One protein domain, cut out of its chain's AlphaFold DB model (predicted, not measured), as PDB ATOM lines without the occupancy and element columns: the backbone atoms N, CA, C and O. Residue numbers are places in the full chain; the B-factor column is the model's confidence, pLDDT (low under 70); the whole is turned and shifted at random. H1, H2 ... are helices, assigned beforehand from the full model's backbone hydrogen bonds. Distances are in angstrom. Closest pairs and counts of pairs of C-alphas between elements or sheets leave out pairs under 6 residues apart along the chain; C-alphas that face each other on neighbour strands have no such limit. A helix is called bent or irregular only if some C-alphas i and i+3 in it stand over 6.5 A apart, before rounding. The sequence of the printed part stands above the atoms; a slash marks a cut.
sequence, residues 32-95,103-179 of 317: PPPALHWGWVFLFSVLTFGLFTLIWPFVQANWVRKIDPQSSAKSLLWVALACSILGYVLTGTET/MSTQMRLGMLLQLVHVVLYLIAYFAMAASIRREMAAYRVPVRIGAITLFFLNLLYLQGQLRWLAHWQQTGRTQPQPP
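This is residues 32 to 95 and 103 to 179 of the 317 residues of an uncharacterized protein of Rhodanobacter sp (UniProt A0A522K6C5). One long helix, H4, makes the long axis of an elongated helical bundle; H3 runs side by side with it, H2 and H6 pack on its later part, and H1, apart from H4, packs on residues 156 to 160 of H6 and meets H2 at residues 51 to 53 alone. The small helix H5 touches H4 at residues 122 to 126 of H4 alone, and it only just touches H6, only at the corner by their link, with 3 pairs of C-alphas within 8 A. The printed part has 141 residues with six named helices, H1 to H6 in chain order, and no named strand: all helix. It is compact, with a radius of gyration of the C-alphas of 16.7 A and spans of 56 by 32 by 24 A.

H4, residues 105 to 138, runs 50.4 A from C-alpha 105 at (-50.043, 7.601, 45.740) to C-alpha 138 at (-38.431, -19.847, 5.152). H3 is residues 73 to 92, 28.1 A; H2, residues 51 to 67, 26.5 A; H6, residues 154 to 171, 25.7 A; H1, residues 38 to 47; H5, residues 147 to 152. H2 is irregular, but only just: C-alphas 54 and 57 are 6.6 A apart.

H1, H2, H3, H4 and H6 form a bundle, helices gathered together, part aligned and part crossed. H4 touches H3 at a shallow tilt of 18 degrees, opposite ways; their closest C-alphas, Gly 87 and Gly 110, are 4.0 A apart. With residues 122 to 129 alone H4 touches H6, closest C-alphas Tyr 125 and Asn 154 at 6.5 A. H2 and H3 form a hairpin, closest C-alphas Ala 61 and Lys 74 at 5.3 A. H1 touches H6, closest C-alphas Trp 38 and Leu 156 at 5.5 A, and is apart from H4. Every O i to N i+4 pair is within hydrogen-bond range in H1, H3, H5 and H6; H2 has 10 of 13, H4 29 of 30.

The farthest C-alphas, Ser 104 and Gly 172, are 56.9 A apart. Residues 96 to 102 are not printed; C-alphas 95 and 103 stand 13.2 A apart across the cut. Of the links printed whole, none is long. Residue 95 alone has pLDDT under 70.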
ATOM      1  N   PRO A  32     -33.474  -4.507   3.400       89.31
ATOM      2  CA  PRO A  32     -32.203  -4.515   4.117       89.31
ATOM      3  C   PRO A  32     -32.406  -4.203   5.612       89.31
ATOM      4  O   PRO A  32     -33.040  -3.191   5.938       89.31
ATOM      5  N   PRO A  33     -31.893  -5.044   6.535       90.62
ATOM      6  CA  PRO A  33     -31.952  -4.781   7.969       90.62
ATOM      7  C   PRO A  33     -31.059  -3.605   8.374       90.62
ATOM      8  O   PRO A  33     -30.067  -3.307   7.702       90.62
ATOM      9  N   PRO A  34     -31.361  -2.939   9.504       92.19
ATOM     10  CA  PRO A  34     -30.517  -1.870  10.021       92.19
ATOM     11  C   PRO A  34     -29.152  -2.435  10.439       92.19
ATOM     12  O   PRO A  34     -29.021  -3.106  11.462       92.19
ATOM     13  N   ALA A  35     -28.117  -2.145   9.649       89.44
ATOM     14  CA  ALA A  35     -26.795  -2.767   9.758       89.44
ATOM     15  C   ALA A  35     -25.797  -2.026  10.674       89.44
ATOM     16  O   ALA A  35     -24.597  -2.311  10.638       89.44
ATOM     17  N   LEU A  36     -26.261  -1.079  11.501       91.62
ATOM     18  CA  LEU A  36     -25.397  -0.313  12.405       91.62
ATOM     19  C   LEU A  36     -24.642  -1.250  13.371       91.62
ATOM     20  O   LEU A  36     -25.216  -2.206  13.902       91.62
ATOM     21  N   HIS A  37     -23.349  -0.994  13.605       91.06
ATOM     22  CA  HIS A  37     -22.559  -1.769  14.571       91.06
ATOM     23  C   HIS A  37     -23.179  -1.648  15.969       91.06
ATOM     24  O   HIS A  37     -23.477  -0.542  16.413       91.06
ATOM     25  N   TRP A  38     -23.315  -2.760  16.697       89.75
ATOM     26  CA  TRP A  38     -23.855  -2.754  18.066       89.75
ATOM     27  C   TRP A  38     -23.075  -1.803  18.991       89.75
ATOM     28  O   TRP A  38     -23.665  -1.123  19.819       89.75
ATOM     29  N   GLY A  39     -21.756  -1.710  18.804       90.50
ATOM     30  CA  GLY A  39     -20.882  -0.786  19.535       90.50
ATOM     31  C   GLY A  39     -21.185   0.694  19.278       90.50
ATOM     32  O   GLY A  39     -21.119   1.481  20.211       90.50
ATOM     33  N   TRP A  40     -21.601   1.069  18.062       92.69
ATOM     34  CA  TRP A  40     -22.055   2.438  17.786       92.69
ATOM     35  C   TRP A  40     -23.412   2.713  18.428       92.69
ATOM     36  O   TRP A  40     -23.601   3.783  18.992       92.69
ATOM     37  N   VAL A  41     -24.328   1.736  18.406       92.69
ATOM     38  CA  VAL A  41     -25.593   1.840  19.150       92.69
ATOM     39  C   VAL A  41     -25.316   2.067  20.631       92.69
ATOM     40  O   VAL A  41     -25.847   3.012  21.192       92.69
ATOM     41  N   PHE A  42     -24.436   1.265  21.237       91.62
ATOM     42  CA  PHE A  42     -24.035   1.439  22.631       91.62
ATOM     43  C   PHE A  42     -23.408   2.814  22.889       91.62
ATOM     44  O   PHE A  42     -23.822   3.502  23.817       91.62
ATOM     45  N   LEU A  43     -22.460   3.244  22.053       93.00
ATOM     46  CA  LEU A  43     -21.816   4.544  22.206       93.00
ATOM     47  C   LEU A  43     -22.839   5.683  22.145       93.00
ATOM     48  O   LEU A  43     -22.844   6.536  23.024       93.00
ATOM     49  N   PHE A  44     -23.740   5.682  21.160       94.81
ATOM     50  CA  PHE A  44     -24.788   6.698  21.076       94.81
ATOM     51  C   PHE A  44     -25.766   6.615  22.243       94.81
ATOM     52  O   PHE A  44     -26.189   7.652  22.744       94.81
ATOM     53  N   SER A  45     -26.091   5.419  22.735       91.00
ATOM     54  CA  SER A  45     -26.883   5.258  23.956       91.00
ATOM     55  C   SER A  45     -26.219   5.915  25.162       91.00
ATOM     56  O   SER A  45     -26.904   6.610  25.901       91.00
ATOM     57  N   VAL A  46     -24.906   5.763  25.335       91.25
ATOM     58  CA  VAL A  46     -24.171   6.401  26.438       91.25
ATOM     59  C   VAL A  46     -24.073   7.915  26.236       91.25
ATOM     60  O   VAL A  46     -24.437   8.671  27.132       91.25
ATOM     61  N   LEU A  47     -23.655   8.372  25.051       95.44
ATOM     62  CA  LEU A  47     -23.467   9.798  24.747       95.44
ATOM     63  C   LEU A  47     -24.766  10.611  24.810       95.44
ATOM     64  O   LEU A  47     -24.730  11.808  25.070       95.44
ATOM     65  N   THR A  48     -25.911   9.973  24.567       94.94
ATOM     66  CA  THR A  48     -27.232  10.614  24.637       94.94
ATOM     67  C   THR A  48     -27.953  10.365  25.962       94.94
ATOM     68  O   THR A  48     -29.160  10.590  26.043       94.94
ATOM     69  N   PHE A  49     -27.249   9.859  26.983       90.56
ATOM     70  CA  PHE A  49     -27.821   9.512  28.291       90.56
ATOM     71  C   PHE A  49     -29.084   8.639  28.192       90.56
ATOM     72  O   PHE A  49     -30.057   8.814  28.917       90.56
ATOM     73  N   GLY A  50     -29.087   7.693  27.254       86.62
ATOM     74  CA  GLY A  50     -30.185   6.755  27.044       86.62
ATOM     75  C   GLY A  50     -31.264   7.217  26.063       86.62
ATOM     76  O   GLY A  50     -32.048   6.372  25.631       86.62
ATOM     77  N   LEU A  51     -31.293   8.474  25.602       89.19
ATOM     78  CA  LEU A  51     -32.312   8.942  24.644       89.19
ATOM     79  C   LEU A  51     -32.320   8.107  23.354       89.19
ATOM     80  O   LEU A  51     -33.377   7.736  22.840       89.19
ATOM     81  N   PHE A  52     -31.140   7.728  22.859       92.31
ATOM     82  CA  PHE A  52     -31.028   6.863  21.686       92.31
ATOM     83  C   PHE A  52     -31.682   5.487  21.897       92.31
ATOM     84  O   PHE A  52     -32.213   4.910  20.948       92.31
ATOM     85  N   THR A  53     -31.705   4.971  23.133       88.19
ATOM     86  CA  THR A  53     -32.361   3.689  23.453       88.19
ATOM     87  C   THR A  53     -33.883   3.762  23.390       88.19
ATOM     88  O   THR A  53     -34.515   2.729  23.205       88.19
ATOM     89  N   LEU A  54     -34.469   4.960  23.471       88.00
ATOM     90  CA  LEU A  54     -35.910   5.157  23.309       88.00
ATOM     91  C   LEU A  54     -36.311   5.151  21.831       88.00
ATOM     92  O   LEU A  54     -37.350   4.611  21.472       88.00
ATOM     93  N   ILE A  55     -35.475   5.727  20.962       91.38
ATOM     94  CA  ILE A  55     -35.807   5.957  19.547       91.38
ATOM     95  C   ILE A  55     -35.392   4.775  18.661       91.38
ATOM     96  O   ILE A  55     -36.149   4.343  17.792       91.38
ATOM     97  N   TRP A  56     -34.198   4.213  18.870       94.75
ATOM     98  CA  TRP A  56     -33.662   3.145  18.018       94.75
ATOM     99  C   TRP A  56     -34.540   1.881  17.901       94.75
ATOM    100  O   TRP A  56     -34.641   1.339  16.794       94.75
ATOM    101  N   PRO A  57     -35.227   1.405  18.960       94.81
ATOM    102  CA  PRO A  57     -36.125   0.254  18.859       94.81
ATOM    103  C   PRO A  57     -37.209   0.431  17.790       94.81
ATOM    104  O   PRO A  57     -37.591  -0.538  17.136       94.81
ATOM    105  N   PHE A  58     -37.665   1.664  17.536       95.12
ATOM    106  CA  PHE A  58     -38.643   1.939  16.483       95.12
ATOM    107  C   PHE A  58     -38.080   1.692  15.082       95.12
ATOM    108  O   PHE A  58     -38.804   1.197  14.220       95.12
ATOM    109  N   VAL A  59     -36.794   1.975  14.853       94.69
ATOM    110  CA  VAL A  59     -36.119   1.671  13.581       94.69
ATOM    111  C   VAL A  59     -36.077   0.158  13.362       94.69
ATOM    112  O   VAL A  59     -36.442  -0.321  12.285       94.69
ATOM    113  N   GLN A  60     -35.707  -0.601  14.399       95.12
ATOM    114  CA  GLN A  60     -35.695  -2.067  14.365       95.12
ATOM    115  C   GLN A  60     -37.104  -2.626  14.110       95.12
ATOM    116  O   GLN A  60     -37.297  -3.412  13.183       95.12
ATOM    117  N   ALA A  61     -38.106  -2.164  14.860       94.50
ATOM    118  CA  ALA A  61     -39.487  -2.623  14.738       94.50
ATOM    119  C   ALA A  61     -40.125  -2.252  13.392       94.50
ATOM    120  O   ALA A  61     -40.918  -3.021  12.849       94.50
ATOM    121  N   ASN A  62     -39.777  -1.094  12.824       94.88
ATOM    122  CA  ASN A  62     -40.259  -0.697  11.507       94.88
ATOM    123  C   ASN A  62     -39.717  -1.618  10.409       94.88
ATOM    124  O   ASN A  62     -40.459  -1.973   9.499       94.88
ATOM    125  N   TRP A  63     -38.454  -2.044  10.508       94.81
ATOM    126  CA  TRP A  63     -37.918  -3.063   9.608       94.81
ATOM    127  C   TRP A  63     -38.592  -4.425   9.824       94.81
ATOM    128  O   TRP A  63     -39.012  -5.042   8.848       94.81
ATOM    129  N   VAL A  64     -38.795  -4.862  11.075       94.19
ATOM    130  CA  VAL A  64     -39.504  -6.125  11.363       94.19
ATOM    131  C   VAL A  64     -40.913  -6.123  10.767       94.19
ATOM    132  O   VAL A  64     -41.342  -7.115  10.194       94.19
ATOM    133  N   ARG A  65     -41.622  -4.994  10.808       93.44
ATOM    134  CA  ARG A  65     -42.953  -4.886  10.199       93.44
ATOM    135  C   ARG A  65     -42.942  -4.997   8.668       93.44
ATOM    136  O   ARG A  65     -43.968  -5.342   8.091       93.44
ATOM    137  N   LYS A  66     -41.811  -4.716   8.004       92.69
ATOM    138  CA  LYS A  66     -41.659  -4.923   6.552       92.69
ATOM    139  C   LYS A  66     -41.526  -6.400   6.183       92.69
ATOM    140  O   LYS A  66     -41.938  -6.763   5.089       92.69
ATOM    141  N   ILE A  67     -40.943  -7.222   7.057       90.94
ATOM    142  CA  ILE A  67     -40.838  -8.675   6.842       90.94
ATOM    143  C   ILE A  67     -42.076  -9.418   7.356       90.94
ATOM    144  O   ILE A  67     -42.506 -10.380   6.738       90.94
ATOM    145  N   ASP A  68     -42.675  -8.945   8.450       92.19
ATOM    146  CA  ASP A  68     -43.852  -9.528   9.089       92.19
ATOM    147  C   ASP A  68     -44.902  -8.436   9.377       92.19
ATOM    148  O   ASP A  68     -44.862  -7.784  10.433       92.19
ATOM    149  N   PRO A  69     -45.875  -8.233   8.468       89.25
ATOM    150  CA  PRO A  69     -46.945  -7.252   8.651       89.25
ATOM    151  C   PRO A  69     -47.843  -7.520   9.870       89.25
ATOM    152  O   PRO A  69     -48.481  -6.587  10.372       89.25
ATOM    153  N   GLN A  70     -47.892  -8.763  10.368       89.62
ATOM    154  CA  GLN A  70     -48.683  -9.140  11.543       89.62
ATOM    155  C   GLN A  70     -47.982  -8.795  12.866       89.62
ATOM    156  O   GLN A  70     -48.612  -8.840  13.922       89.62
ATOM    157  N   SER A  71     -46.704  -8.402  12.837       89.81
ATOM    158  CA  SER A  71     -45.954  -8.091  14.054       89.81
ATOM    159  C   SER A  71     -46.530  -6.874  14.790       89.81
ATOM    160  O   SER A  71     -46.572  -5.754  14.262       89.81
ATOM    161  N   SER A  72     -46.918  -7.086  16.051       89.69
ATOM    162  CA  SER A  72     -47.407  -6.063  16.988       89.69
ATOM    163  C   SER A  72     -46.281  -5.318  17.723       89.69
ATOM    164  O   SER A  72     -46.541  -4.453  18.557       89.69
ATOM    165  N   ALA A  73     -45.011  -5.603  17.413       90.88
ATOM    166  CA  ALA A  73     -43.875  -5.031  18.136       90.88
ATOM    167  C   ALA A  73     -43.857  -3.493  18.128       90.88
ATOM    168  O   ALA A  73     -43.620  -2.867  19.157       90.88
ATOM    169  N   LYS A  74     -44.158  -2.860  16.985       91.88
ATOM    170  CA  LYS A  74     -44.145  -1.392  16.872       91.88
ATOM    171  C   LYS A  74     -45.237  -0.731  17.719       91.88
ATOM    172  O   LYS A  74     -44.989   0.316  18.307       91.88
ATOM    173  N   SER A  75     -46.436  -1.316  17.775       93.12
ATOM    174  CA  SER A  75     -47.524  -0.775  18.600       93.12
ATOM    175  C   SER A  75     -47.218  -0.933  20.086       93.12
ATOM    176  O   SER A  75     -47.436   0.007  20.844       93.12
ATOM    177  N   LEU A  76     -46.636  -2.066  20.493       95.25
ATOM    178  CA  LEU A  76     -46.196  -2.279  21.874       95.25
ATOM    179  C   LEU A  76     -45.141  -1.253  22.311       95.25
ATOM    180  O   LEU A  76     -45.239  -0.730  23.415       95.25
ATOM    181  N   LEU A  77     -44.183  -0.912  21.441       95.81
ATOM    182  CA  LEU A  77     -43.175   0.114  21.738       95.81
ATOM    183  C   LEU A  77     -43.781   1.511  21.933       95.81
ATOM    184  O   LEU A  77     -43.327   2.244  22.808       95.81
ATOM    185  N   TRP A  78     -44.816   1.879  21.171       95.69
ATOM    186  CA  TRP A  78     -45.515   3.155  21.372       95.69
ATOM    187  C   TRP A  78     -46.229   3.221  22.721       95.69
ATOM    188  O   TRP A  78     -46.091   4.211  23.436       95.69
ATOM    189  N   VAL A  79     -46.949   2.156  23.088       96.62
ATOM    190  CA  VAL A  79     -47.619   2.075  24.394       96.62
ATOM    191  C   VAL A  79     -46.586   2.095  25.521       96.62
ATOM    192  O   VAL A  79     -46.740   2.850  26.477       96.62
ATOM    193  N   ALA A  80     -45.488   1.346  25.381       95.81
ATOM    194  CA  ALA A  80     -44.396   1.353  26.347       95.81
ATOM    195  C   ALA A  80     -43.800   2.760  26.515       95.81
ATOM    196  O   ALA A  80     -43.586   3.194  27.645       95.81
ATOM    197  N   LEU A  81     -43.550   3.490  25.423       95.62
ATOM    198  CA  LEU A  81     -43.016   4.853  25.482       95.62
ATOM    199  C   LEU A  81     -43.975   5.807  26.210       95.62
ATOM    200  O   LEU A  81     -43.533   6.577  27.060       95.62
ATOM    201  N   ALA A  82     -45.280   5.719  25.935       96.31
ATOM    202  CA  ALA A  82     -46.290   6.517  26.627       96.31
ATOM    203  C   ALA A  82     -46.317   6.228  28.139       96.31
ATOM    204  O   ALA A  82     -46.314   7.163  28.939       96.31
ATOM    205  N   CYS A  83     -46.269   4.947  28.535       96.50
ATOM    206  CA  CYS A  83     -46.171   4.552  29.944       96.50
ATOM    207  C   CYS A  83     -44.899   5.087  30.612       96.50
ATOM    208  O   CYS A  83     -44.970   5.539  31.751       96.50
ATOM    209  N   SER A  84     -43.758   5.078  29.915       94.00
ATOM    210  CA  SER A  84     -42.498   5.600  30.458       94.00
ATOM    211  C   SER A  84     -42.558   7.106  30.698       94.00
ATOM    212  O   SER A  84     -42.224   7.564  31.789       94.00
ATOM    213  N   ILE A  85     -43.027   7.874  29.709       94.00
ATOM    214  CA  ILE A  85     -43.145   9.335  29.821       94.00
ATOM    215  C   ILE A  85     -44.100   9.693  30.960       94.00
ATOM    216  O   ILE A  85     -43.741  10.478  31.836       94.00
ATOM    217  N   LEU A  86     -45.288   9.081  30.988       95.44
ATOM    218  CA  LEU A  86     -46.269   9.330  32.041       95.44
ATOM    219  C   LEU A  86     -45.733   8.925  33.421       95.44
ATOM    220  O   LEU A  86     -45.899   9.670  34.381       95.44
ATOM    221  N   GLY A  87     -45.051   7.781  33.513       93.69
ATOM    222  CA  GLY A  87     -44.413   7.322  34.742       93.69
ATOM    223  C   GLY A  87     -43.393   8.330  35.272       93.69
ATOM    224  O   GLY A  87     -43.463   8.694  36.440       93.69
ATOM    225  N   TYR A  88     -42.497   8.832  34.413       90.94
ATOM    226  CA  TYR A  88     -41.479   9.816  34.800       90.94
ATOM    227  C   TYR A  88     -42.082  11.148  35.234       90.94
ATOM    228  O   TYR A  88     -41.624  11.721  36.220       90.94
ATOM    229  N   VAL A  89     -43.114  11.628  34.535       92.19
ATOM    230  CA  VAL A  89     -43.828  12.853  34.921       92.19
ATOM    231  C   VAL A  89     -44.450  12.689  36.306       92.19
ATOM    232  O   VAL A  89     -44.269  13.551  37.156       92.19
ATOM    233  N   LEU A  90     -45.114  11.561  36.573       91.00
ATOM    234  CA  LEU A  90     -45.745  11.315  37.871       91.00
ATOM    235  C   LEU A  90     -44.728  11.204  39.013       91.00
ATOM    236  O   LEU A  90     -45.008  11.685  40.106       91.00
ATOM    237  N   THR A  91     -43.557  10.608  38.779       88.00
ATOM    238  CA  THR A  91     -42.508  10.505  39.808       88.00
ATOM    239  C   THR A  91     -41.689  11.788  39.978       88.00
ATOM    240  O   THR A  91     -41.164  12.035  41.055       88.00
ATOM    241  N   GLY A  92     -41.529  12.588  38.918       82.62
ATOM    242  CA  GLY A  92     -40.584  13.710  38.872       82.62
ATOM    243  C   GLY A  92     -41.133  15.055  39.349       82.62
ATOM    244  O   GLY A  92     -40.356  15.982  39.551       82.62
ATOM    245  N   THR A  93     -42.448  15.193  39.528       79.19
ATOM    246  CA  THR A  93     -43.058  16.451  40.001       79.19
ATOM    247  C   THR A  93     -43.010  16.626  41.521       79.19
ATOM    248  O   THR A  93     -43.380  17.689  42.013       79.19
ATOM    249  N   GLU A  94     -42.588  15.612  42.281       71.50
ATOM    250  CA  GLU A  94     -42.443  15.716  43.736       71.50
ATOM    251  C   GLU A  94     -41.056  16.275  44.079       71.50
ATOM    252  O   GLU A  94     -40.040  15.603  43.936       71.50
ATOM    253  N   THR A  95     -41.005  17.541  44.496       66.56
ATOM    254  CA  THR A  95     -39.757  18.301  44.685       66.56
ATOM    255  C   THR A  95     -39.030  18.007  46.000       66.56
ATOM    256  O   THR A  95     -37.904  18.462  46.184       66.56
ATOM    257  N   MET A 103     -44.372   6.561  50.768       83.69
ATOM    258  CA  MET A 103     -44.419   6.911  49.350       83.69
ATOM    259  C   MET A 103     -45.826   7.378  48.946       83.69
ATOM    260  O   MET A 103     -46.822   6.702  49.240       83.69
ATOM    261  N   SER A 104     -45.913   8.517  48.255       87.56
ATOM    262  CA  SER A 104     -47.189   9.093  47.829       87.56
ATOM    263  C   SER A 104     -47.929   8.170  46.850       87.56
ATOM    264  O   SER A 104     -47.346   7.322  46.165       87.56
ATOM    265  N   THR A 105     -49.249   8.340  46.736       88.00
ATOM    266  CA  THR A 105     -50.043   7.601  45.740       88.00
ATOM    267  C   THR A 105     -49.584   7.891  44.310       88.00
ATOM    268  O   THR A 105     -49.576   6.978  43.485       88.00
ATOM    269  N   GLN A 106     -49.150   9.121  44.028       88.31
ATOM    270  CA  GLN A 106     -48.675   9.523  42.709       88.31
ATOM    271  C   GLN A 106     -47.352   8.837  42.349       88.31
ATOM    272  O   GLN A 106     -47.238   8.250  41.274       88.31
ATOM    273  N   MET A 107     -46.393   8.826  43.277       88.62
ATOM    274  CA  MET A 107     -45.112   8.140  43.114       88.62
ATOM    275  C   MET A 107     -45.317   6.626  42.931       88.62
ATOM    276  O   MET A 107     -44.707   6.019  42.051       88.62
ATOM    277  N   ARG A 108     -46.243   6.009  43.686       90.94
ATOM    278  CA  ARG A 108     -46.612   4.586  43.512       90.94
ATOM    279  C   ARG A 108     -47.153   4.301  42.116       90.94
ATOM    280  O   ARG A 108     -46.706   3.351  41.476       90.94
ATOM    281  N   LEU A 109     -48.081   5.123  41.632       93.19
ATOM    282  CA  LEU A 109     -48.631   4.982  40.285       93.19
ATOM    283  C   LEU A 109     -47.552   5.174  39.211       93.19
ATOM    284  O   LEU A 109     -47.494   4.401  38.255       93.19
ATOM    285  N   GLY A 110     -46.670   6.160  39.393       93.56
ATOM    286  CA  GLY A 110     -45.536   6.402  38.508       93.56
ATOM    287  C   GLY A 110     -44.603   5.192  38.412       93.56
ATOM    288  O   GLY A 110     -44.298   4.740  37.309       93.56
ATOM    289  N   MET A 111     -44.231   4.587  39.546       92.31
ATOM    290  CA  MET A 111     -43.417   3.365  39.567       92.31
ATOM    291  C   MET A 111     -44.119   2.168  38.908       92.31
ATOM    292  O   MET A 111     -43.484   1.424  38.161       92.31
ATOM    293  N   LEU A 112     -45.429   1.994  39.121       95.75
ATOM    294  CA  LEU A 112     -46.203   0.942  38.451       95.75
ATOM    295  C   LEU A 112     -46.194   1.113  36.926       95.75
ATOM    296  O   LEU A 112     -46.008   0.138  36.199       95.75
ATOM    297  N   LEU A 113     -46.337   2.342  36.428       96.50
ATOM    298  CA  LEU A 113     -46.257   2.630  34.995       96.50
ATOM    299  C   LEU A 113     -44.864   2.353  34.418       96.50
ATOM    300  O   LEU A 113     -44.769   1.853  33.296       96.50
ATOM    301  N   GLN A 114     -43.796   2.596  35.183       95.06
ATOM    302  CA  GLN A 114     -42.442   2.216  34.768       95.06
ATOM    303  C   GLN A 114     -42.259   0.695  34.700       95.06
ATOM    304  O   GLN A 114     -41.646   0.191  33.760       95.06
ATOM    305  N   LEU A 115     -42.846  -0.065  35.628       96.38
ATOM    306  CA  LEU A 115     -42.854  -1.530  35.539       96.38
ATOM    307  C   LEU A 115     -43.608  -2.014  34.294       96.38
ATOM    308  O   LEU A 115     -43.104  -2.867  33.561       96.38
ATOM    309  N   VAL A 116     -44.780  -1.436  34.012       97.56
ATOM    310  CA  VAL A 116     -45.547  -1.734  32.792       97.56
ATOM    311  C   VAL A 116     -44.725  -1.416  31.542       97.56
ATOM    312  O   VAL A 116     -44.678  -2.238  30.627       97.56
ATOM    313  N   HIS A 117     -44.027  -0.276  31.512       95.69
ATOM    314  CA  HIS A 117     -43.106   0.064  30.430       95.69
ATOM    315  C   HIS A 117     -42.059  -1.037  30.209       95.69
ATOM    316  O   HIS A 117     -41.940  -1.530  29.088       95.69
ATOM    317  N   VAL A 118     -41.347  -1.464  31.260       94.81
ATOM    318  CA  VAL A 118     -40.302  -2.500  31.164       94.81
ATOM    319  C   VAL A 118     -40.867  -3.810  30.609       94.81
ATOM    320  O   VAL A 118     -40.275  -4.409  29.708       94.81
ATOM    321  N   VAL A 119     -42.034  -4.240  31.095       96.81
ATOM    322  CA  VAL A 119     -42.694  -5.471  30.635       96.81
ATOM    323  C   VAL A 119     -43.085  -5.371  29.161       96.81
ATOM    324  O   VAL A 119     -42.742  -6.254  28.374       96.81
ATOM    325  N   LEU A 120     -43.762  -4.295  28.754       97.00
ATOM    326  CA  LEU A 120     -44.170  -4.097  27.360       97.00
ATOM    327  C   LEU A 120     -42.966  -3.992  26.422       97.00
ATOM    328  O   LEU A 120     -42.982  -4.555  25.325       97.00
ATOM    329  N   TYR A 121     -41.906  -3.317  26.867       95.56
ATOM    330  CA  TYR A 121     -40.656  -3.198  26.132       95.56
ATOM    331  C   TYR A 121     -40.018  -4.573  25.903       95.56
ATOM    332  O   TYR A 121     -39.676  -4.914  24.771       95.56
ATOM    333  N   LEU A 122     -39.941  -5.417  26.938       95.88
ATOM    334  CA  LEU A 122     -39.466  -6.797  26.808       95.88
ATOM    335  C   LEU A 122     -40.321  -7.604  25.824       95.88
ATOM    336  O   LEU A 122     -39.774  -8.221  24.906       95.88
ATOM    337  N   ILE A 123     -41.650  -7.562  25.960       96.88
ATOM    338  CA  ILE A 123     -42.567  -8.275  25.055       96.88
ATOM    339  C   ILE A 123     -42.343  -7.832  23.605       96.88
ATOM    340  O   ILE A 123     -42.285  -8.683  22.717       96.88
ATOM    341  N   ALA A 124     -42.143  -6.537  23.349       97.00
ATOM    342  CA  ALA A 124     -41.859  -6.038  22.006       97.00
ATOM    343  C   ALA A 124     -40.573  -6.643  21.413       97.00
ATOM    344  O   ALA A 124     -40.565  -7.050  20.249       97.00
ATOM    345  N   TYR A 125     -39.503  -6.773  22.203       96.25
ATOM    346  CA  TYR A 125     -38.259  -7.415  21.760       96.25
ATOM    347  C   TYR A 125     -38.423  -8.907  21.480       96.25
ATOM    348  O   TYR A 125     -37.932  -9.403  20.461       96.25
ATOM    349  N   PHE A 126     -39.145  -9.622  22.341       95.94
ATOM    350  CA  PHE A 126     -39.458 -11.030  22.112       95.94
ATOM    351  C   PHE A 126     -40.353 -11.228  20.884       95.94
ATOM    352  O   PHE A 126     -40.117 -12.164  20.118       95.94
ATOM    353  N   ALA A 127     -41.310 -10.329  20.642       95.50
ATOM    354  CA  ALA A 127     -42.138 -10.327  19.441       95.50
ATOM    355  C   ALA A 127     -41.291 -10.106  18.178       95.50
ATOM    356  O   ALA A 127     -41.399 -10.887  17.235       95.50
ATOM    357  N   MET A 128     -40.373  -9.129  18.180       95.12
ATOM    358  CA  MET A 128     -39.435  -8.920  17.068       95.12
ATOM    359  C   MET A 128     -38.579 -10.159  16.798       95.12
ATOM    360  O   MET A 128     -38.466 -10.609  15.659       95.12
ATOM    361  N   ALA A 129     -38.003 -10.753  17.845       94.56
ATOM    362  CA  ALA A 129     -37.205 -11.966  17.718       94.56
ATOM    363  C   ALA A 129     -38.026 -13.171  17.224       94.56
ATOM    364  O   ALA A 129     -37.509 -14.007  16.483       94.56
ATOM    365  N   ALA A 130     -39.293 -13.291  17.627       93.50
ATOM    366  CA  ALA A 130     -40.196 -14.332  17.144       93.50
ATOM    367  C   ALA A 130     -40.520 -14.157  15.653       93.50
ATOM    368  O   ALA A 130     -40.353 -15.118  14.902       93.50
ATOM    369  N   SER A 131     -40.880 -12.943  15.219       93.69
ATOM    370  CA  SER A 131     -41.112 -12.611  13.807       93.69
ATOM    371  C   SER A 131     -39.883 -12.940  12.955       93.69
ATOM    372  O   SER A 131     -39.988 -13.678  11.984       93.69
ATOM    373  N   ILE A 132     -38.689 -12.497  13.369       92.19
ATOM    374  CA  ILE A 132     -37.446 -12.779  12.634       92.19
ATOM    375  C   ILE A 132     -37.189 -14.288  12.535       92.19
ATOM    376  O   ILE A 132     -36.863 -14.777  11.460       92.19
ATOM    377  N   ARG A 133     -37.339 -15.048  13.627       91.50
ATOM    378  CA  ARG A 133     -37.122 -16.507  13.599       91.50
ATOM    379  C   ARG A 133     -38.071 -17.213  12.638       91.50
ATOM    380  O   ARG A 133     -37.637 -18.123  11.942       91.50
ATOM    381  N   ARG A 134     -39.341 -16.804  12.615       90.56
ATOM    382  CA  ARG A 134     -40.358 -17.404  11.752       90.56
ATOM    383  C   ARG A 134     -40.091 -17.092  10.282       90.56
ATOM    384  O   ARG A 134     -39.996 -18.021   9.489       90.56
ATOM    385  N   GLU A 135     -39.893 -15.821   9.939       90.25
ATOM    386  CA  GLU A 135     -39.680 -15.421   8.542       90.25
ATOM    387  C   GLU A 135     -38.345 -15.947   7.998       90.25
ATOM    388  O   GLU A 135     -38.270 -16.435   6.875       90.25
ATOM    389  N   MET A 136     -37.280 -15.944   8.805       88.94
ATOM    390  CA  MET A 136     -35.968 -16.429   8.360       88.94
ATOM    391  C   MET A 136     -35.889 -17.958   8.254       88.94
ATOM    392  O   MET A 136     -35.013 -18.476   7.556       88.94
ATOM    393  N   ALA A 137     -36.814 -18.692   8.886       86.81
ATOM    394  CA  ALA A 137     -36.926 -20.135   8.700       86.81
ATOM    395  C   ALA A 137     -37.296 -20.496   7.249       86.81
ATOM    396  O   ALA A 137     -36.786 -21.492   6.733       86.81
ATOM    397  N   ALA A 138     -38.091 -19.659   6.566       85.19
ATOM    398  CA  ALA A 138     -38.431 -19.847   5.152       85.19
ATOM    399  C   ALA A 138     -37.189 -19.806   4.241       85.19
ATOM    400  O   ALA A 138     -37.107 -20.546   3.265       85.19
ATOM    401  N   TYR A 139     -36.173 -19.024   4.617       83.69
ATOM    402  CA  TYR A 139     -34.911 -18.877   3.883       83.69
ATOM    403  C   TYR A 139     -33.828 -19.883   4.312       83.69
ATOM    404  O   TYR A 139     -32.659 -19.728   3.957       83.69
ATOM    405  N   ARG A 140     -34.187 -20.913   5.097       80.94
ATOM    406  CA  ARG A 140     -33.265 -21.934   5.642       80.94
ATOM    407  C   ARG A 140     -32.088 -21.344   6.432       80.94
ATOM    408  O   ARG A 140     -31.024 -21.957   6.530       80.94
ATOM    409  N   VAL A 141     -32.273 -20.168   7.034       81.94
ATOM    410  CA  VAL A 141     -31.257 -19.522   7.871       81.94
ATOM    411  C   VAL A 141     -31.470 -19.928   9.330       81.94
ATOM    412  O   VAL A 141     -32.521 -19.628   9.898       81.94
ATOM    413  N   PRO A 142     -30.493 -20.572   9.997       76.62
ATOM    414  CA  PRO A 142     -30.637 -20.989  11.389       76.62
ATOM    415  C   PRO A 142     -30.472 -19.796  12.346       76.62
ATOM    416  O   PRO A 142     -29.438 -19.628  12.995       76.62
ATOM    417  N   VAL A 143     -31.501 -18.956  12.462       83.62
ATOM    418  CA  VAL A 143     -31.492 -17.782  13.346       83.62
ATOM    419  C   VAL A 143     -31.718 -18.204  14.803       83.62
ATOM    420  O   VAL A 143     -32.842 -18.340  15.284       83.62
ATOM    421  N   ARG A 144     -30.625 -18.433  15.542       85.00
ATOM    422  CA  ARG A 144     -30.657 -18.874  16.952       85.00
ATOM    423  C   ARG A 144     -30.566 -17.701  17.932       85.00
ATOM    424  O   ARG A 144     -29.506 -17.440  18.518       85.00
ATOM    425  N   ILE A 145     -31.691 -17.024  18.159       88.38
ATOM    426  CA  ILE A 145     -31.807 -15.944  19.154       88.38
ATOM    427  C   ILE A 145     -32.015 -16.557  20.547       88.38
ATOM    428  O   ILE A 145     -33.050 -17.167  20.806       88.38
ATOM    429  N   GLY A 146     -31.028 -16.424  21.441       89.50
ATOM    430  CA  GLY A 146     -31.140 -16.884  22.827       89.50
ATOM    431  C   GLY A 146     -32.032 -15.959  23.657       89.50
ATOM    432  O   GLY A 146     -31.798 -14.753  23.678       89.50
ATOM    433  N   ALA A 147     -33.020 -16.530  24.352       91.38
ATOM    434  CA  ALA A 147     -33.977 -15.779  25.166       91.38
ATOM    435  C   ALA A 147     -33.307 -15.039  26.335       91.38
ATOM    436  O   ALA A 147     -33.585 -13.868  26.549       91.38
ATOM    437  N   ILE A 148     -32.368 -15.691  27.030       91.38
ATOM    438  CA  ILE A 148     -31.669 -15.113  28.191       91.38
ATOM    439  C   ILE A 148     -30.872 -13.869  27.777       91.38
ATOM    440  O   ILE A 148     -30.989 -12.812  28.381       91.38
ATOM    441  N   THR A 149     -30.093 -13.960  26.696       90.81
ATOM    442  CA  THR A 149     -29.318 -12.811  26.200       90.81
ATOM    443  C   THR A 149     -30.228 -11.701  25.679       90.81
ATOM    444  O   THR A 149     -29.914 -10.532  25.855       90.81
ATOM    445  N   LEU A 150     -31.371 -12.049  25.081       92.75
ATOM    446  CA  LEU A 150     -32.361 -11.067  24.648       92.75
ATOM    447  C   LEU A 150     -33.096 -10.396  25.812       92.75
ATOM    448  O   LEU A 150     -33.579  -9.300  25.604       92.75
ATOM    449  N   PHE A 151     -33.193 -11.034  26.981       92.94
ATOM    450  CA  PHE A 151     -33.826 -10.472  28.178       92.94
ATOM    451  C   PHE A 151     -32.933  -9.460  28.907       92.94
ATOM    452  O   PHE A 151     -33.434  -8.486  29.456       92.94
ATOM    453  N   PHE A 152     -31.619  -9.703  28.935       90.06
ATOM    454  CA  PHE A 152     -30.668  -8.803  29.597       90.06
ATOM    455  C   PHE A 152     -30.088  -7.746  28.653       90.06
ATOM    456  O   PHE A 152     -29.789  -6.635  29.073       90.06
ATOM    457  N   LEU A 153     -29.894  -8.088  27.377       91.81
ATOM    458  CA  LEU A 153     -29.182  -7.254  26.405       91.81
ATOM    459  C   LEU A 153     -30.059  -6.952  25.183       91.81
ATOM    460  O   LEU A 153     -29.574  -6.977  24.057       91.81
ATOM    461  N   ASN A 154     -31.346  -6.660  25.394       93.00
ATOM    462  CA  ASN A 154     -32.404  -6.598  24.374       93.00
ATOM    463  C   ASN A 154     -31.974  -5.842  23.106       93.00
ATOM    464  O   ASN A 154     -31.866  -6.419  22.022       93.00
ATOM    465  N   LEU A 155     -31.682  -4.549  23.269       92.62
ATOM    466  CA  LEU A 155     -31.374  -3.606  22.195       92.62
ATOM    467  C   LEU A 155     -30.089  -3.981  21.447       92.62
ATOM    468  O   LEU A 155     -30.082  -4.077  20.216       92.62
ATOM    469  N   LEU A 156     -29.004  -4.210  22.190       92.44
ATOM    470  CA  LEU A 156     -27.672  -4.453  21.634       92.44
ATOM    471  C   LEU A 156     -27.560  -5.839  21.003       92.44
ATOM    472  O   LEU A 156     -26.971  -5.996  19.932       92.44
ATOM    473  N   TYR A 157     -28.156  -6.840  21.645       92.50
ATOM    474  CA  TYR A 157     -28.165  -8.202  21.148       92.50
ATOM    475  C   TYR A 157     -29.004  -8.317  19.878       92.50
ATOM    476  O   TYR A 157     -28.515  -8.869  18.890       92.50
ATOM    477  N   LEU A 158     -30.215  -7.741  19.852       93.56
ATOM    478  CA  LEU A 158     -31.033  -7.725  18.640       93.56
ATOM    479  C   LEU A 158     -30.328  -6.962  17.511       93.56
ATOM    480  O   LEU A 158     -30.286  -7.455  16.387       93.56
ATOM    481  N   GLN A 159     -29.679  -5.829  17.803       94.44
ATOM    482  CA  GLN A 159     -28.883  -5.112  16.802       94.44
ATOM    483  C   GLN A 159     -27.741  -5.970  16.241       94.44
ATOM    484  O   GLN A 159     -27.511  -5.988  15.031       94.44
ATOM    485  N   GLY A 160     -27.035  -6.706  17.102       91.94
ATOM    486  CA  GLY A 160     -25.999  -7.648  16.683       91.94
ATOM    487  C   GLY A 160     -26.536  -8.730  15.741       91.94
ATOM    488  O   GLY A 160     -25.891  -9.033  14.737       91.94
ATOM    489  N   GLN A 161     -27.733  -9.263  16.018       91.19
ATOM    490  CA  GLN A 161     -28.416 -10.223  15.141       91.19
ATOM    491  C   GLN A 161     -28.801  -9.600  13.796       91.19
ATOM    492  O   GLN A 161     -28.583 -10.219  12.760       91.19
ATOM    493  N   LEU A 162     -29.326  -8.372  13.791       92.19
ATOM    494  CA  LEU A 162     -29.717  -7.668  12.563       92.19
ATOM    495  C   LEU A 162     -28.512  -7.356  11.674       92.19
ATOM    496  O   LEU A 162     -28.585  -7.531  10.462       92.19
ATOM    497  N   ARG A 163     -27.376  -6.969  12.263       91.50
ATOM    498  CA  ARG A 163     -26.130  -6.780  11.512       91.50
ATOM    499  C   ARG A 163     -25.589  -8.093  10.950       91.50
ATOM    500  O   ARG A 163     -25.143  -8.122   9.808       91.50
ATOM    501  N   TRP A 164     -25.624  -9.169  11.734       90.56
ATOM    502  CA  TRP A 164     -25.268 -10.500  11.240       90.56
ATOM    503  C   TRP A 164     -26.178 -10.917  10.076       90.56
ATOM    504  O   TRP A 164     -25.689 -11.396   9.055       90.56
ATOM    505  N   LEU A 165     -27.478 -10.633  10.174       89.62
ATOM    506  CA  LEU A 165     -28.432 -10.895   9.105       89.62
ATOM    507  C   LEU A 165     -28.154 -10.040   7.856       89.62
ATOM    508  O   LEU A 165     -28.213 -10.562   6.748       89.62
ATOM    509  N   ALA A 166     -27.770  -8.768   8.023       89.94
ATOM    510  CA  ALA A 166     -27.337  -7.899   6.924       89.94
ATOM    511  C   ALA A 166     -26.120  -8.480   6.188       89.94
ATOM    512  O   ALA A 166     -26.064  -8.502   4.960       89.94
ATOM    513  N   HIS A 167     -25.144  -8.981   6.950       89.00
ATOM    514  CA  HIS A 167     -23.951  -9.612   6.398       89.00
ATOM    515  C   HIS A 167     -24.285 -10.899   5.639       89.00
ATOM    516  O   HIS A 167     -23.779 -11.112   4.536       89.00
ATOM    517  N   TRP A 168     -25.164 -11.737   6.196       88.62
ATOM    518  CA  TRP A 168     -25.657 -12.930   5.512       88.62
ATOM    519  C   TRP A 168     -26.405 -12.574   4.222       88.62
ATOM    520  O   TRP A 168     -26.180 -13.211   3.195       88.62
ATOM    521  N   GLN A 169     -27.233 -11.528   4.230       87.62
ATOM    522  CA  GLN A 169     -27.961 -11.093   3.039       87.62
ATOM    523  C   GLN A 169     -26.999 -10.731   1.894       87.62
ATOM    524  O   GLN A 169     -27.218 -11.138   0.756       87.62
ATOM    525  N   GLN A 170     -25.897 -10.041   2.207       86.19
ATOM    526  CA  GLN A 170     -24.885  -9.632   1.227       86.19
ATOM    527  C   GLN A 170     -23.980 -10.785   0.771       86.19
ATOM    528  O   GLN A 170     -23.658 -10.894  -0.408       86.19
ATOM    529  N   THR A 171     -23.543 -11.647   1.692       84.50
ATOM    530  CA  THR A 171     -22.472 -12.628   1.423       84.50
ATOM    531  C   THR A 171     -22.961 -14.065   1.260       84.50
ATOM    532  O   THR A 171     -22.243 -14.904   0.723       84.50
ATOM    533  N   GLY A 172     -24.161 -14.380   1.744       81.62
ATOM    534  CA  GLY A 172     -24.698 -15.743   1.839       81.62
ATOM    535  C   GLY A 172     -24.052 -16.601   2.921       81.62
ATOM    536  O   GLY A 172     -24.443 -17.752   3.102       81.62
ATOM    537  N   ARG A 173     -23.073 -16.066   3.659       83.62
ATOM    538  CA  ARG A 173     -22.345 -16.795   4.697       83.62
ATOM    539  C   ARG A 173     -23.040 -16.625   6.042       83.62
ATOM    540  O   ARG A 173     -23.448 -15.530   6.413       83.62
ATOM    541  N   THR A 174     -23.174 -17.723   6.780       80.25
ATOM    542  CA  THR A 174     -23.774 -17.753   8.128       80.25
ATOM    543  C   THR A 174     -22.726 -17.748   9.244       80.25
ATOM    544  O   THR A 174     -23.064 -17.555  10.412       80.25
ATOM    545  N   GLN A 175     -21.453 -17.929   8.889       78.81
ATOM    546  CA  GLN A 175     -20.312 -17.757   9.783       78.81
ATOM    547  C   GLN A 175     -19.688 -16.367   9.575       78.81
ATOM    548  O   GLN A 175     -19.598 -15.934   8.423       78.81
ATOM    549  N   PRO A 176     -19.214 -15.683  10.634       78.00
ATOM    550  CA  PRO A 176     -19.191 -16.086  12.047       78.00
ATOM    551  C   PRO A 176     -20.552 -15.923  12.743       78.00
ATOM    552  O   PRO A 176     -21.398 -15.141  12.319       78.00
ATOM    553  N   GLN A 177     -20.764 -16.667  13.831       76.12
ATOM    554  CA  GLN A 177     -21.986 -16.565  14.632       76.12
ATOM    555  C   GLN A 177     -22.107 -15.189  15.319       76.12
ATOM    556  O   GLN A 177     -21.096 -14.545  15.603       76.12
ATOM    557  N   PRO A 178     -23.337 -14.735  15.624       76.06
ATOM    558  CA  PRO A 178     -23.572 -13.461  16.297       76.06
ATOM    559  C   PRO A 178     -22.844 -13.368  17.655       76.06
ATOM    560  O   PRO A 178     -22.712 -14.383  18.347       76.06
ATOM    561  N   PRO A 179     -22.416 -12.159  18.077       77.00
ATOM    562  CA  PRO A 179     -21.418 -11.941  19.130       77.00
ATOM    563  C   PRO A 179     -21.967 -12.120  20.559       77.00
ATOM    564  O   PRO A 179     -21.855 -11.227  21.394       77.00
TER     565      PRO A 179